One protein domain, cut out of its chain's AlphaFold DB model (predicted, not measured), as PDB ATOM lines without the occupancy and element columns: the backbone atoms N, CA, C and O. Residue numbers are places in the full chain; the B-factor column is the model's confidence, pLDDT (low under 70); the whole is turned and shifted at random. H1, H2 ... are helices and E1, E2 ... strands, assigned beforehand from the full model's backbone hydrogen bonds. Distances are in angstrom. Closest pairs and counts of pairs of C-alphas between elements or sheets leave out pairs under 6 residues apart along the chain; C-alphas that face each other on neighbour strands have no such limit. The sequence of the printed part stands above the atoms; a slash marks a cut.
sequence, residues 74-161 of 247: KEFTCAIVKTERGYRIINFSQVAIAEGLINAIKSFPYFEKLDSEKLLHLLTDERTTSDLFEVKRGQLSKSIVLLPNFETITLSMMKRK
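AT A GLANCE: This is residues 74 to 161 of the 247 residues of an uncharacterized protein of Fervidobacterium thailandense (UniProt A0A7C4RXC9). What is the shape? With little regular structure, a twisted, curled wall of two hairpins, E1-E2 and E3-E4, has H1 packed beside E2, and loop 120 to 143 reaches away from it. What is printed? 88 residues, 34 in named elements, run E1 E2 H1 H2 E3 E4 H3; the class and the sheet, E2 E1 E3 E4, are mixed. It is compact, radius of gyration 12.1 A, spanning 34 by 27 by 21 A.

IN THESE COORDINATES: Where are the strands? E1, residues 78 to 83, starts at C-alpha (248.930, 236.595, 261.314); E2 is 86 to 91, 16.5 A long, E3 144 to 146, E4 152 to 154. The helices? H1 is 99 to 106, H2 116 to 119; H3, 155 to 158, ends at C-alpha (250.165, 225.059, 252.827).

HOW THE PARTS SIT: What joins the strands? N 81 and O 88 are 2.9 A apart in antiparallel E1-E2, N 80 and O 146 2.8 A in parallel E1-E3, N 145 and O 153 2.8 A in antiparallel E3-E4. And the helices? H1, its O i to N i+4 pairs within hydrogen-bond range, is on the sheet, height 7.5 A; H2 and H3 are close but not clearly touching, C-alphas 119 and 158 being 5.6 A apart.

THE WHOLE: Any cut? The printed part has no cut; H2 to E3 is a long link. Low confidence? Residues 74, 126 to 130 and 138 to 142 are under 70.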
ATOM      1  N   LYS A  74     236.679 236.011 262.321       56.06
ATOM      2  CA  LYS A  74     237.886 235.275 261.958       56.06
ATOM      3  C   LYS A  74     239.053 236.123 262.429       56.06
ATOM      4  O   LYS A  74     239.541 236.978 261.698       56.06
ATOM      5  N   GLU A  75     239.458 235.920 263.672       75.44
ATOM      6  CA  GLU A  75     240.690 236.487 264.181       75.44
ATOM      7  C   GLU A  75     241.832 235.857 263.382       75.44
ATOM      8  O   GLU A  75     242.088 234.650 263.439       75.44
ATOM      9  N   PHE A  76     242.469 236.670 262.543       82.94
ATOM     10  CA  PHE A  76     243.661 236.259 261.821       82.94
ATOM     11  C   PHE A  76     244.754 235.951 262.836       82.94
ATOM     12  O   PHE A  76     245.012 236.734 263.744       82.94
ATOM     13  N   THR A  77     245.439 234.827 262.665       88.25
ATOM     14  CA  THR A  77     246.605 234.501 263.491       88.25
ATOM     15  C   THR A  77     247.774 235.401 263.117       88.25
ATOM     16  O   THR A  77     248.495 235.887 263.983       88.25
ATOM     17  N   CYS A  78     247.945 235.653 261.819       91.31
ATOM     18  CA  CYS A  78     248.930 236.595 261.314       91.31
ATOM     19  C   CYS A  78     248.514 237.187 259.962       91.31
ATOM     20  O   CYS A  78     247.679 236.632 259.243       91.31
ATOM     21  N   ALA A  79     249.128 238.314 259.610       93.12
ATOM     22  CA  ALA A  79     249.077 238.885 258.270       93.12
ATOM     23  C   ALA A  79     250.466 238.862 257.636       93.12
ATOM     24  O   ALA A  79     251.471 239.126 258.299       93.12
ATOM     25  N   ILE A  80     250.517 238.587 256.339       95.31
ATOM     26  CA  ILE A  80     251.714 238.749 255.526       95.31
ATOM     27  C   ILE A  80     251.605 240.085 254.807       95.31
ATOM     28  O   ILE A  80     250.667 240.326 254.049       95.31
ATOM     29  N   VAL A  81     252.594 240.942 255.024       93.81
ATOM     30  CA  VAL A  81     252.688 242.254 254.387       93.81
ATOM     31  C   VAL A  81     253.860 242.284 253.420       93.81
ATOM     32  O   VAL A  81     254.930 241.731 253.688       93.81
ATOM     33  N   LYS A  82     253.646 242.932 252.277       93.75
ATOM     34  CA  LYS A  82     254.693 243.202 251.296       93.75
ATOM     35  C   LYS A  82     255.442 244.471 251.698       93.75
ATOM     36  O   LYS A  82     254.820 245.488 251.985       93.75
ATOM     37  N   THR A  83     256.765 244.412 251.695       89.88
ATOM     38  CA  THR A  83     257.653 245.557 251.927       89.88
ATOM     39  C   THR A  83     258.635 245.687 250.766       89.88
ATOM     40  O   THR A  83     258.785 244.761 249.967       89.88
ATOM     41  N   GLU A  84     259.361 246.800 250.701       84.38
ATOM     42  CA  GLU A  84     260.451 246.997 249.731       84.38
ATOM     43  C   GLU A  84     261.575 245.955 249.881       84.38
ATOM     44  O   GLU A  84     262.313 245.693 248.941       84.38
ATOM     45  N   ARG A  85     261.683 245.316 251.056       82.25
ATOM     46  CA  ARG A  85     262.686 244.284 251.376       82.25
ATOM     47  C   ARG A  85     262.101 242.868 251.388       82.25
ATOM     48  O   ARG A  85     262.581 241.998 252.121       82.25
ATOM     49  N   GLY A  86     261.007 242.655 250.663       88.69
ATOM     50  CA  GLY A  86     260.295 241.381 250.603       88.69
ATOM     51  C   GLY A  86     259.139 241.289 251.592       88.69
ATOM     52  O   GLY A  86     258.592 242.295 252.044       88.69
ATOM     53  N   TYR A  87     258.746 240.068 251.930       93.69
ATOM     54  CA  TYR A  87     257.574 239.821 252.766       93.69
ATOM     55  C   TYR A  87     257.920 239.788 254.260       93.69
ATOM     56  O   TYR A  87     259.022 239.403 254.667       93.69
ATOM     57  N   ARG A  88     256.978 240.228 255.100       92.19
ATOM     58  CA  ARG A  88     257.072 240.194 256.569       92.19
ATOM     59  C   ARG A  88     255.780 239.652 257.162       92.19
ATOM     60  O   ARG A  88     254.714 239.828 256.584       92.19
ATOM     61  N   ILE A  89     255.889 239.001 258.316       93.44
ATOM     62  CA  ILE A  89     254.752 238.434 259.045       93.44
ATOM     63  C   ILE A  89     254.466 239.324 260.254       93.44
ATOM     64  O   ILE A  89     255.350 239.548 261.079       93.44
ATOM     65  N   ILE A  90     253.233 239.808 260.361       92.81
ATOM     66  CA  ILE A  90     252.698 240.476 261.547       92.81
ATOM     67  C   ILE A  90     251.921 239.424 262.332       92.81
ATOM     68  O   ILE A  90     250.910 238.920 261.845       92.81
ATOM     69  N   ASN A  91     252.414 239.057 263.514       90.62
ATOM     70  CA  ASN A  91     251.756 238.083 264.378       90.62
ATOM     71  C   ASN A  91     250.721 238.781 265.266       90.62
ATOM     72  O   ASN A  91     251.072 239.705 265.997       90.62
ATOM     73  N   PHE A  92     249.472 238.329 265.210       88.44
ATOM     74  CA  PHE A  92     248.394 238.806 266.079       88.44
ATOM     75  C   PHE A  92     248.103 237.829 267.224       88.44
ATOM     76  O   PHE A  92     247.381 238.165 268.159       88.44
ATOM     77  N   SER A  93     248.664 236.619 267.162       81.75
ATOM     78  CA  SER A  93     248.507 235.586 268.180       81.75
ATOM     79  C   SER A  93     249.619 235.640 269.228       81.75
ATOM     80  O   SER A  93     250.744 236.062 268.960       81.75
ATOM     81  N   GLN A  94     249.321 235.133 270.426       79.00
ATOM     82  CA  GLN A  94     250.320 234.896 271.475       79.00
ATOM     83  C   GLN A  94     251.251 233.715 271.148       79.00
ATOM     84  O   GLN A  94     252.309 233.566 271.757       79.00
ATOM     85  N   VAL A  95     250.871 232.863 270.192       80.19
ATOM     86  CA  VAL A  95     251.679 231.717 269.765       80.19
ATOM     87  C   VAL A  95     252.761 232.189 268.796       80.19
ATOM     88  O   VAL A  95     252.477 232.898 267.830       80.19
ATOM     89  N   ALA A  96     254.005 231.772 269.033       84.25
ATOM     90  CA  ALA A  96     255.113 232.059 268.130       84.25
ATOM     91  C   ALA A  96     254.877 231.441 266.740       84.25
ATOM     92  O   ALA A  96     254.432 230.298 266.615       84.25
ATOM     93  N   ILE A  97     255.213 232.196 265.694       86.56
ATOM     94  CA  ILE A  97     255.142 231.713 264.316       86.56
ATOM     95  C   ILE A  97     256.234 230.664 264.091       86.56
ATOM     96  O   ILE A  97     257.392 230.880 264.442       86.56
ATOM     97  N   ALA A  98     255.860 229.533 263.489       87.62
ATOM     98  CA  ALA A  98     256.796 228.470 263.153       87.62
ATOM     99  C   ALA A  98     257.884 228.954 262.182       87.62
ATOM    100  O   ALA A  98     257.589 229.644 261.203       87.62
ATOM    101  N   GLU A  99     259.129 228.534 262.410       89.81
ATOM    102  CA  GLU A  99     260.272 228.925 261.580       89.81
ATOM    103  C   GLU A  99     260.100 228.502 260.116       89.81
ATOM    104  O   GLU A  99     260.307 229.320 259.223       89.81
ATOM    105  N   GLY A 100     259.590 227.292 259.853       91.25
ATOM    106  CA  GLY A 100     259.294 226.846 258.490       91.25
ATOM    107  C   GLY A 100     258.287 227.734 257.754       91.25
ATOM    108  O   GLY A 100     258.428 227.950 256.551       91.25
ATOM    109  N   LEU A 101     257.317 228.333 258.462       91.56
ATOM    110  CA  LEU A 101     256.412 229.317 257.862       91.56
ATOM    111  C   LEU A 101     257.149 230.624 257.552       91.56
ATOM    112  O   LEU A 101     256.987 231.167 256.462       91.56
ATOM    113  N   ILE A 102     257.984 231.113 258.471       93.25
ATOM    114  CA  ILE A 102     258.818 232.302 258.229       93.25
ATOM    115  C   ILE A 102     259.691 232.085 256.990       93.25
ATOM    116  O   ILE A 102     259.731 232.947 256.113       93.25
ATOM    117  N   ASN A 103     260.335 230.925 256.888       95.06
ATOM    118  CA  ASN A 103     261.185 230.542 255.768       95.06
ATOM    119  C   ASN A 103     260.394 230.432 254.463       95.06
ATOM    120  O   ASN A 103     260.822 230.980 253.447       95.06
ATOM    121  N   ALA A 104     259.208 229.816 254.489       94.75
ATOM    122  CA  ALA A 104     258.334 229.746 253.321       94.75
ATOM    123  C   ALA A 104     258.007 231.151 252.804       94.75
ATOM    124  O   ALA A 104     258.192 231.416 251.622       94.75
ATOM    125  N   ILE A 105     257.622 232.081 253.683       95.31
ATOM    126  CA  ILE A 105     257.302 233.461 253.287       95.31
ATOM    127  C   ILE A 105     258.544 234.230 252.820       95.31
ATOM    128  O   ILE A 105     258.470 234.986 251.853       95.31
ATOM    129  N   LYS A 106     259.697 234.022 253.462       94.88
ATOM    130  CA  LYS A 106     260.965 234.642 253.057       94.88
ATOM    131  C   LYS A 106     261.499 234.116 251.727       94.88
ATOM    132  O   LYS A 106     262.268 234.825 251.100       94.88
ATOM    133  N   SER A 107     261.083 232.937 251.265       95.69
ATOM    134  CA  SER A 107     261.530 232.365 249.981       95.69
ATOM    135  C   SER A 107     260.992 233.091 248.733       95.69
ATOM    136  O   SER A 107     261.253 232.668 247.604       95.69
ATOM    137  N   PHE A 108     260.231 234.171 248.926       95.75
ATOM    138  CA  PHE A 108     259.648 234.993 247.872       95.75
ATOM    139  C   PHE A 108     260.361 236.350 247.789       95.75
ATOM    140  O   PHE A 108     260.244 237.155 248.723       95.75
ATOM    141  N   PRO A 109     261.060 236.640 246.677       93.94
ATOM    142  CA  PRO A 109     261.630 237.957 246.420       93.94
ATOM    143  C   PRO A 109     260.574 239.068 246.418       93.94
ATOM    144  O   PRO A 109     259.397 238.828 246.145       93.94
ATOM    145  N   TYR A 110     260.990 240.310 246.677       91.38
ATOM    146  CA  TYR A 110     260.053 241.435 246.822       91.38
ATOM    147  C   TYR A 110     259.237 241.713 245.554       91.38
ATOM    148  O   TYR A 110     258.096 242.159 245.637       91.38
ATOM    149  N   PHE A 111     259.792 241.476 244.370       91.94
ATOM    150  CA  PHE A 111     259.086 241.735 243.118       91.94
ATOM    151  C   PHE A 111     258.048 240.651 242.807       91.94
ATOM    152  O   PHE A 111     257.040 240.934 242.160       91.94
ATOM    153  N   GLU A 112     258.230 239.434 243.322       93.12
ATOM    154  CA  GLU A 112     257.335 238.317 243.054       93.12
ATOM    155  C   GLU A 112     255.994 238.515 243.768       93.12
ATOM    156  O   GLU A 112     255.959 238.821 244.958       93.12
ATOM    157  N   LYS A 113     254.869 238.311 243.074       91.81
ATOM    158  CA  LYS A 113     253.543 238.278 243.711       91.81
ATOM    159  C   LYS A 113     253.389 237.007 244.549       91.81
ATOM    160  O   LYS A 113     253.547 235.911 244.013       91.81
ATOM    161  N   LEU A 114     253.019 237.171 245.818       92.81
ATOM    162  CA  LEU A 114     252.658 236.084 246.722       92.81
ATOM    163  C   LEU A 114     251.143 235.849 246.717       92.81
ATOM    164  O   LEU A 114     250.376 236.759 247.033       92.81
ATOM    165  N   ASP A 115     250.728 234.631 246.385       91.81
ATOM    166  CA  ASP A 115     249.335 234.188 246.388       91.81
ATOM    167  C   ASP A 115     249.193 232.799 247.027       91.81
ATOM    168  O   ASP A 115     250.175 232.140 247.392       91.81
ATOM    169  N   SER A 116     247.944 232.369 247.198       90.94
ATOM    170  CA  SER A 116     247.622 231.063 247.761       90.94
ATOM    171  C   SER A 116     248.231 229.915 246.948       90.94
ATOM    172  O   SER A 116     248.855 229.036 247.544       90.94
ATOM    173  N   GLU A 117     248.138 229.946 245.610       90.69
ATOM    174  CA  GLU A 117     248.688 228.919 244.706       90.69
ATOM    175  C   GLU A 117     250.178 228.687 244.967       90.69
ATOM    176  O   GLU A 117     250.620 227.542 245.068       90.69
ATOM    177  N   LYS A 118     250.964 229.752 245.126       92.06
ATOM    178  CA  LYS A 118     252.409 229.675 245.364       92.06
ATOM    179  C   LYS A 118     252.787 229.155 246.745       92.06
ATOM    180  O   LYS A 118     253.885 228.619 246.878       92.06
ATOM    181  N   LEU A 119     251.900 229.267 247.730       93.19
ATOM    182  CA  LEU A 119     252.103 228.781 249.097       93.19
ATOM    183  C   LEU A 119     251.653 227.329 249.308       93.19
ATOM    184  O   LEU A 119     252.065 226.694 250.282       93.19
ATOM    185  N   LEU A 120     250.835 226.782 248.402       90.94
ATOM    186  CA  LEU A 120     250.354 225.403 248.498       90.94
ATOM    187  C   LEU A 120     251.510 224.397 248.522       90.94
ATOM    188  O   LEU A 120     252.395 224.414 247.659       90.94
ATOM    189  N   HIS A 121     251.434 223.490 249.498       89.25
ATOM    190  CA  HIS A 121     252.347 222.362 249.719       89.25
ATOM    191  C   HIS A 121     253.825 222.734 249.924       89.25
ATOM    192  O   HIS A 121     254.702 221.880 249.760       89.25
ATOM    193  N   LEU A 122     254.112 223.986 250.294       92.12
ATOM    194  CA  LEU A 122     255.467 224.401 250.648       92.12
ATOM    195  C   LEU A 122     255.912 223.909 252.022       92.12
ATOM    196  O   LEU A 122     257.106 223.751 252.225       92.12
ATOM    197  N   LEU A 123     254.991 223.650 252.950       91.38
ATOM    198  CA  LEU A 123     255.352 223.197 254.292       91.38
ATOM    199  C   LEU A 123     255.402 221.669 254.374       91.38
ATOM    200  O   LEU A 123     254.538 220.973 253.823       91.38
ATOM    201  N   THR A 124     256.361 221.149 255.134       87.31
ATOM    202  CA  THR A 124     256.512 219.716 255.434       87.31
ATOM    203  C   THR A 124     256.383 219.446 256.933       87.31
ATOM    204  O   THR A 124     256.356 220.370 257.746       87.31
ATOM    205  N   ASP A 125     256.189 218.178 257.305       79.94
ATOM    206  CA  ASP A 125     256.228 217.752 258.704       79.94
ATOM    207  C   ASP A 125     257.555 217.067 259.059       79.94
ATOM    208  O   ASP A 125     258.293 216.620 258.180       79.94
ATOM    209  N   GLU A 126     257.811 216.973 260.370       63.09
ATOM    210  CA  GLU A 126     259.071 216.559 261.021       63.09
ATOM    211  C   GLU A 126     259.611 215.167 260.629       63.09
ATOM    212  O   GLU A 126     260.646 214.721 261.111       63.09
ATOM    213  N   ARG A 127     258.927 214.440 259.740       63.44
ATOM    214  CA  ARG A 127     259.401 213.153 259.206       63.44
ATOM    215  C   ARG A 127     260.575 213.311 258.241       63.44
ATOM    216  O   ARG A 127     261.234 212.321 257.931       63.44
ATOM    217  N   THR A 128     260.802 214.525 257.748       59.12
ATOM    218  CA  THR A 128     261.881 214.854 256.815       59.12
ATOM    219  C   THR A 128     262.933 215.624 257.597       59.12
ATOM    220  O   THR A 128     262.764 216.808 257.851       59.12
ATOM    221  N   THR A 129     263.994 214.954 258.037       49.34
ATOM    222  CA  THR A 129     265.081 215.604 258.772       49.34
ATOM    223  C   THR A 129     265.703 216.714 257.916       49.34
ATOM    224  O   THR A 129     266.202 216.440 256.826       49.34
ATOM    225  N   SER A 130     265.709 217.950 258.435       59.47
ATOM    226  CA  SER A 130     266.376 219.132 257.856       59.47
ATOM    227  C   SER A 130     265.710 219.756 256.614       59.47
ATOM    228  O   SER A 130     266.405 220.154 255.673       59.47
ATOM    229  N   ASP A 131     264.382 219.902 256.604       77.38
ATOM    230  CA  ASP A 131     263.703 220.755 255.615       77.38
ATOM    231  C   ASP A 131     263.583 222.200 256.142       77.38
ATOM    232  O   ASP A 131     263.078 222.440 257.236       77.38
ATOM    233  N   LEU A 132     264.022 223.191 255.354       88.19
ATOM    234  CA  LEU A 132     263.918 224.616 255.710       88.19
ATOM    235  C   LEU A 132     262.460 225.065 255.906       88.19
ATOM    236  O   LEU A 132     262.218 226.090 256.545       88.19
ATOM    237  N   PHE A 133     261.497 224.312 255.368       92.19
ATOM    238  CA  PHE A 133     260.063 224.590 255.448       92.19
ATOM    239  C   PHE A 133     259.309 223.684 256.435       92.19
ATOM    240  O   PHE A 133     258.080 223.568 256.374       92.19
ATOM    241  N   GLU A 134     260.027 223.034 257.349       89.75
ATOM    242  CA  GLU A 134     259.454 222.133 258.345       89.75
ATOM    243  C   GLU A 134     258.597 222.879 259.382       89.75
ATOM    244  O   GLU A 134     258.989 223.907 259.944       89.75
ATOM    245  N   VAL A 135     257.409 222.341 259.671       86.81
ATOM    246  CA  VAL A 135     256.538 222.841 260.741       86.81
ATOM    247  C   VAL A 135     256.003 221.694 261.593       86.81
ATOM    248  O   VAL A 135     255.522 220.673 261.088       86.81
ATOM    249  N   LYS A 136     256.012 221.896 262.916       79.88
ATOM    250  CA  LYS A 136     255.522 220.910 263.884       79.88
ATOM    251  C   LYS A 136     254.047 220.604 263.657       79.88
ATOM    252  O   LYS A 136     253.219 221.508 263.511       79.88
ATOM    253  N   ARG A 137     253.672 219.322 263.727       70.88
ATOM    254  CA  ARG A 137     252.298 218.844 263.458       70.88
ATOM    255  C   ARG A 137     251.220 219.576 264.276       70.88
ATOM    256  O   ARG A 137     250.119 219.769 263.769       70.88
ATOM    257  N   GLY A 138     251.540 219.990 265.505       66.38
ATOM    258  CA  GLY A 138     250.627 220.701 266.412       66.38
ATOM    259  C   GLY A 138     250.467 222.206 266.156       66.38
ATOM    260  O   GLY A 138     249.548 222.804 266.701       66.38
ATOM    261  N   GLN A 139     251.309 222.826 265.323       68.38
ATOM    262  CA  GLN A 139     251.284 224.276 265.059       68.38
ATOM    263  C   GLN A 139     250.417 224.665 263.845       68.38
ATOM    264  O   GLN A 139     250.265 225.845 263.534       68.38
ATOM    265  N   LEU A 140     249.858 223.678 263.138       64.12
ATOM    266  CA  LEU A 140     249.310 223.854 261.787       64.12
ATOM    267  C   LEU A 140     247.782 223.941 261.712       64.12
ATOM    268  O   LEU A 140     247.250 224.396 260.701       64.12
ATOM    269  N   SER A 141     247.051 223.462 262.719       62.44
ATOM    270  CA  SER A 141     245.649 223.068 262.520       62.44
ATOM    271  C   SER A 141     244.619 224.200 262.587       62.44
ATOM    272  O   SER A 141     243.477 223.952 262.215       62.44
ATOM    273  N   LYS A 142     244.979 225.424 263.009       67.06
ATOM    274  CA  LYS A 142     244.008 226.536 263.151       67.06
ATOM    275  C   LYS A 142     244.514 227.922 262.746       67.06
ATOM    276  O   LYS A 142     243.761 228.884 262.843       67.06
ATOM    277  N   SER A 143     245.758 228.042 262.290       80.88
ATOM    278  CA  SER A 143     246.314 229.354 261.967       80.88
ATOM    279  C   SER A 143     245.727 229.888 260.662       80.88
ATOM    280  O   SER A 143     245.881 229.259 259.608       80.88
ATOM    281  N   ILE A 144     245.060 231.038 260.745       87.94
ATOM    282  CA  ILE A 144     244.476 231.761 259.612       87.94
ATOM    283  C   ILE A 144     245.439 232.884 259.221       87.94
ATOM    284  O   ILE A 144     245.769 233.734 260.050       87.94
ATOM    285  N   VAL A 145     245.882 232.884 257.966       89.88
ATOM    286  CA  VAL A 145     246.845 233.846 257.421       89.88
ATOM    287  C   VAL A 145     246.151 234.752 256.420       89.88
ATOM    288  O   VAL A 145     245.561 234.269 255.452       89.88
ATOM    289  N   LEU A 146     246.258 236.061 256.639       92.69
ATOM    290  CA  LEU A 146     245.870 237.072 255.660       92.69
ATOM    291  C   LEU A 146     247.044 237.343 254.711       92.69
ATOM    292  O   LEU A 146     248.126 237.728 255.155       92.69
ATOM    293  N   LEU A 147     246.843 237.132 253.413       94.12
ATOM    294  CA  LEU A 147     247.838 237.377 252.370       94.12
ATOM    295  C   LEU A 147     247.829 238.850 251.905       94.12
ATOM    296  O   LEU A 147     246.829 239.550 252.086       94.12
ATOM    297  N   PRO A 148     248.898 239.329 251.236       92.31
ATOM    298  CA  PRO A 148     248.980 240.706 250.734       92.31
ATOM    299  C   PRO A 148     247.892 241.082 249.717       92.31
ATOM    300  O   PRO A 148     247.587 242.257 249.543       92.31
ATOM    301  N   ASN A 149     247.320 240.094 249.025       91.12
ATOM    302  CA  ASN A 149     246.205 240.248 248.087       91.12
ATOM    303  C   ASN A 149     244.824 240.139 248.765       91.12
ATOM    304  O   ASN A 149     243.829 239.972 248.065       91.12
ATOM    305  N   PHE A 150     244.764 240.208 250.099       88.38
ATOM    306  CA  PHE A 150     243.561 240.039 250.926       88.38
ATOM    307  C   PHE A 150     242.927 238.639 250.885       88.38
ATOM    308  O   PHE A 150     241.883 238.416 251.503       88.38
ATOM    309  N   GLU A 151     243.558 237.667 250.221       91.19
ATOM    310  CA  GLU A 151     243.148 236.271 250.337       91.19
ATOM    311  C   GLU A 151     243.433 235.753 251.745       91.19
ATOM    312  O   GLU A 151     244.416 236.112 252.391       91.19
ATOM    313  N   THR A 152     242.561 234.872 252.219       89.81
ATOM    314  CA  THR A 152     242.727 234.203 253.506       89.81
ATOM    315  C   THR A 152     243.017 232.731 253.264       89.81
ATOM    316  O   THR A 152     242.228 232.051 252.611       89.81
ATOM    317  N   ILE A 153     244.120 232.229 253.820       89.94
ATOM    318  CA  ILE A 153     244.489 230.810 253.752       89.94
ATOM    319  C   ILE A 153     244.704 230.240 255.150       89.94
ATOM    320  O   ILE A 153     245.045 230.962 256.086       89.94
ATOM    321  N   THR A 154     244.541 228.930 255.303       87.62
ATOM    322  CA  THR A 154     244.931 228.231 256.531       87.62
ATOM    323  C   THR A 154     246.281 227.547 256.344       87.62
ATOM    324  O   THR A 154     246.584 227.029 255.267       87.62
ATOM    325  N   LEU A 155     247.085 227.467 257.408       85.19
ATOM    326  CA  LEU A 155     248.371 226.744 257.374       85.19
ATOM    327  C   LEU A 155     248.209 225.282 256.928       85.19
ATOM    328  O   LEU A 155     249.091 224.728 256.276       85.19
ATOM    329  N   SER A 156     247.067 224.661 257.232       83.94
ATOM    330  CA  SER A 156     246.740 223.306 256.784       83.94
ATOM    331  C   SER A 156     246.729 223.147 255.257       83.94
ATOM    332  O   SER A 156     247.083 222.072 254.782       83.94
ATOM    333  N   MET A 157     246.392 224.194 254.493       86.56
ATOM    334  CA  MET A 157     246.424 224.183 253.021       86.56
ATOM    335  C   MET A 157     247.851 224.292 252.465       86.56
ATOM    336  O   MET A 157     248.146 223.779 251.389       86.56
ATOM    337  N   MET A 158     248.753 224.939 253.204       88.69
ATOM    338  CA  MET A 158     250.165 225.059 252.827       88.69
ATOM    339  C   MET A 158     250.942 223.763 253.070       88.69
ATOM    340  O   MET A 158     252.028 223.581 252.523       88.69
ATOM    341  N   LYS A 159     250.402 222.857 253.892       86.75
ATOM    342  CA  LYS A 159     251.033 221.576 254.190       86.75
ATOM    343  C   LYS A 159     250.971 220.649 252.979       86.75
ATOM    344  O   LYS A 159     249.932 220.506 252.340       86.75
ATOM    345  N   ARG A 160     252.073 219.946 252.719       83.19
ATOM    346  CA  ARG A 160     252.147 218.827 251.775       83.19
ATOM    347  C   ARG A 160     250.955 217.866 251.909       83.19
ATOM    348  O   ARG A 160     250.567 217.470 253.014       83.19
ATOM    349  N   LYS A 161     250.433 217.426 250.758       80.19
ATOM    350  CA  LYS A 161     249.391 216.391 250.667       80.19
ATOM    351  C   LYS A 161     249.820 215.102 251.375       80.19
ATOM    352  O   LYS A 161     250.971 214.668 251.286       80.19
TER     353      LYS A 161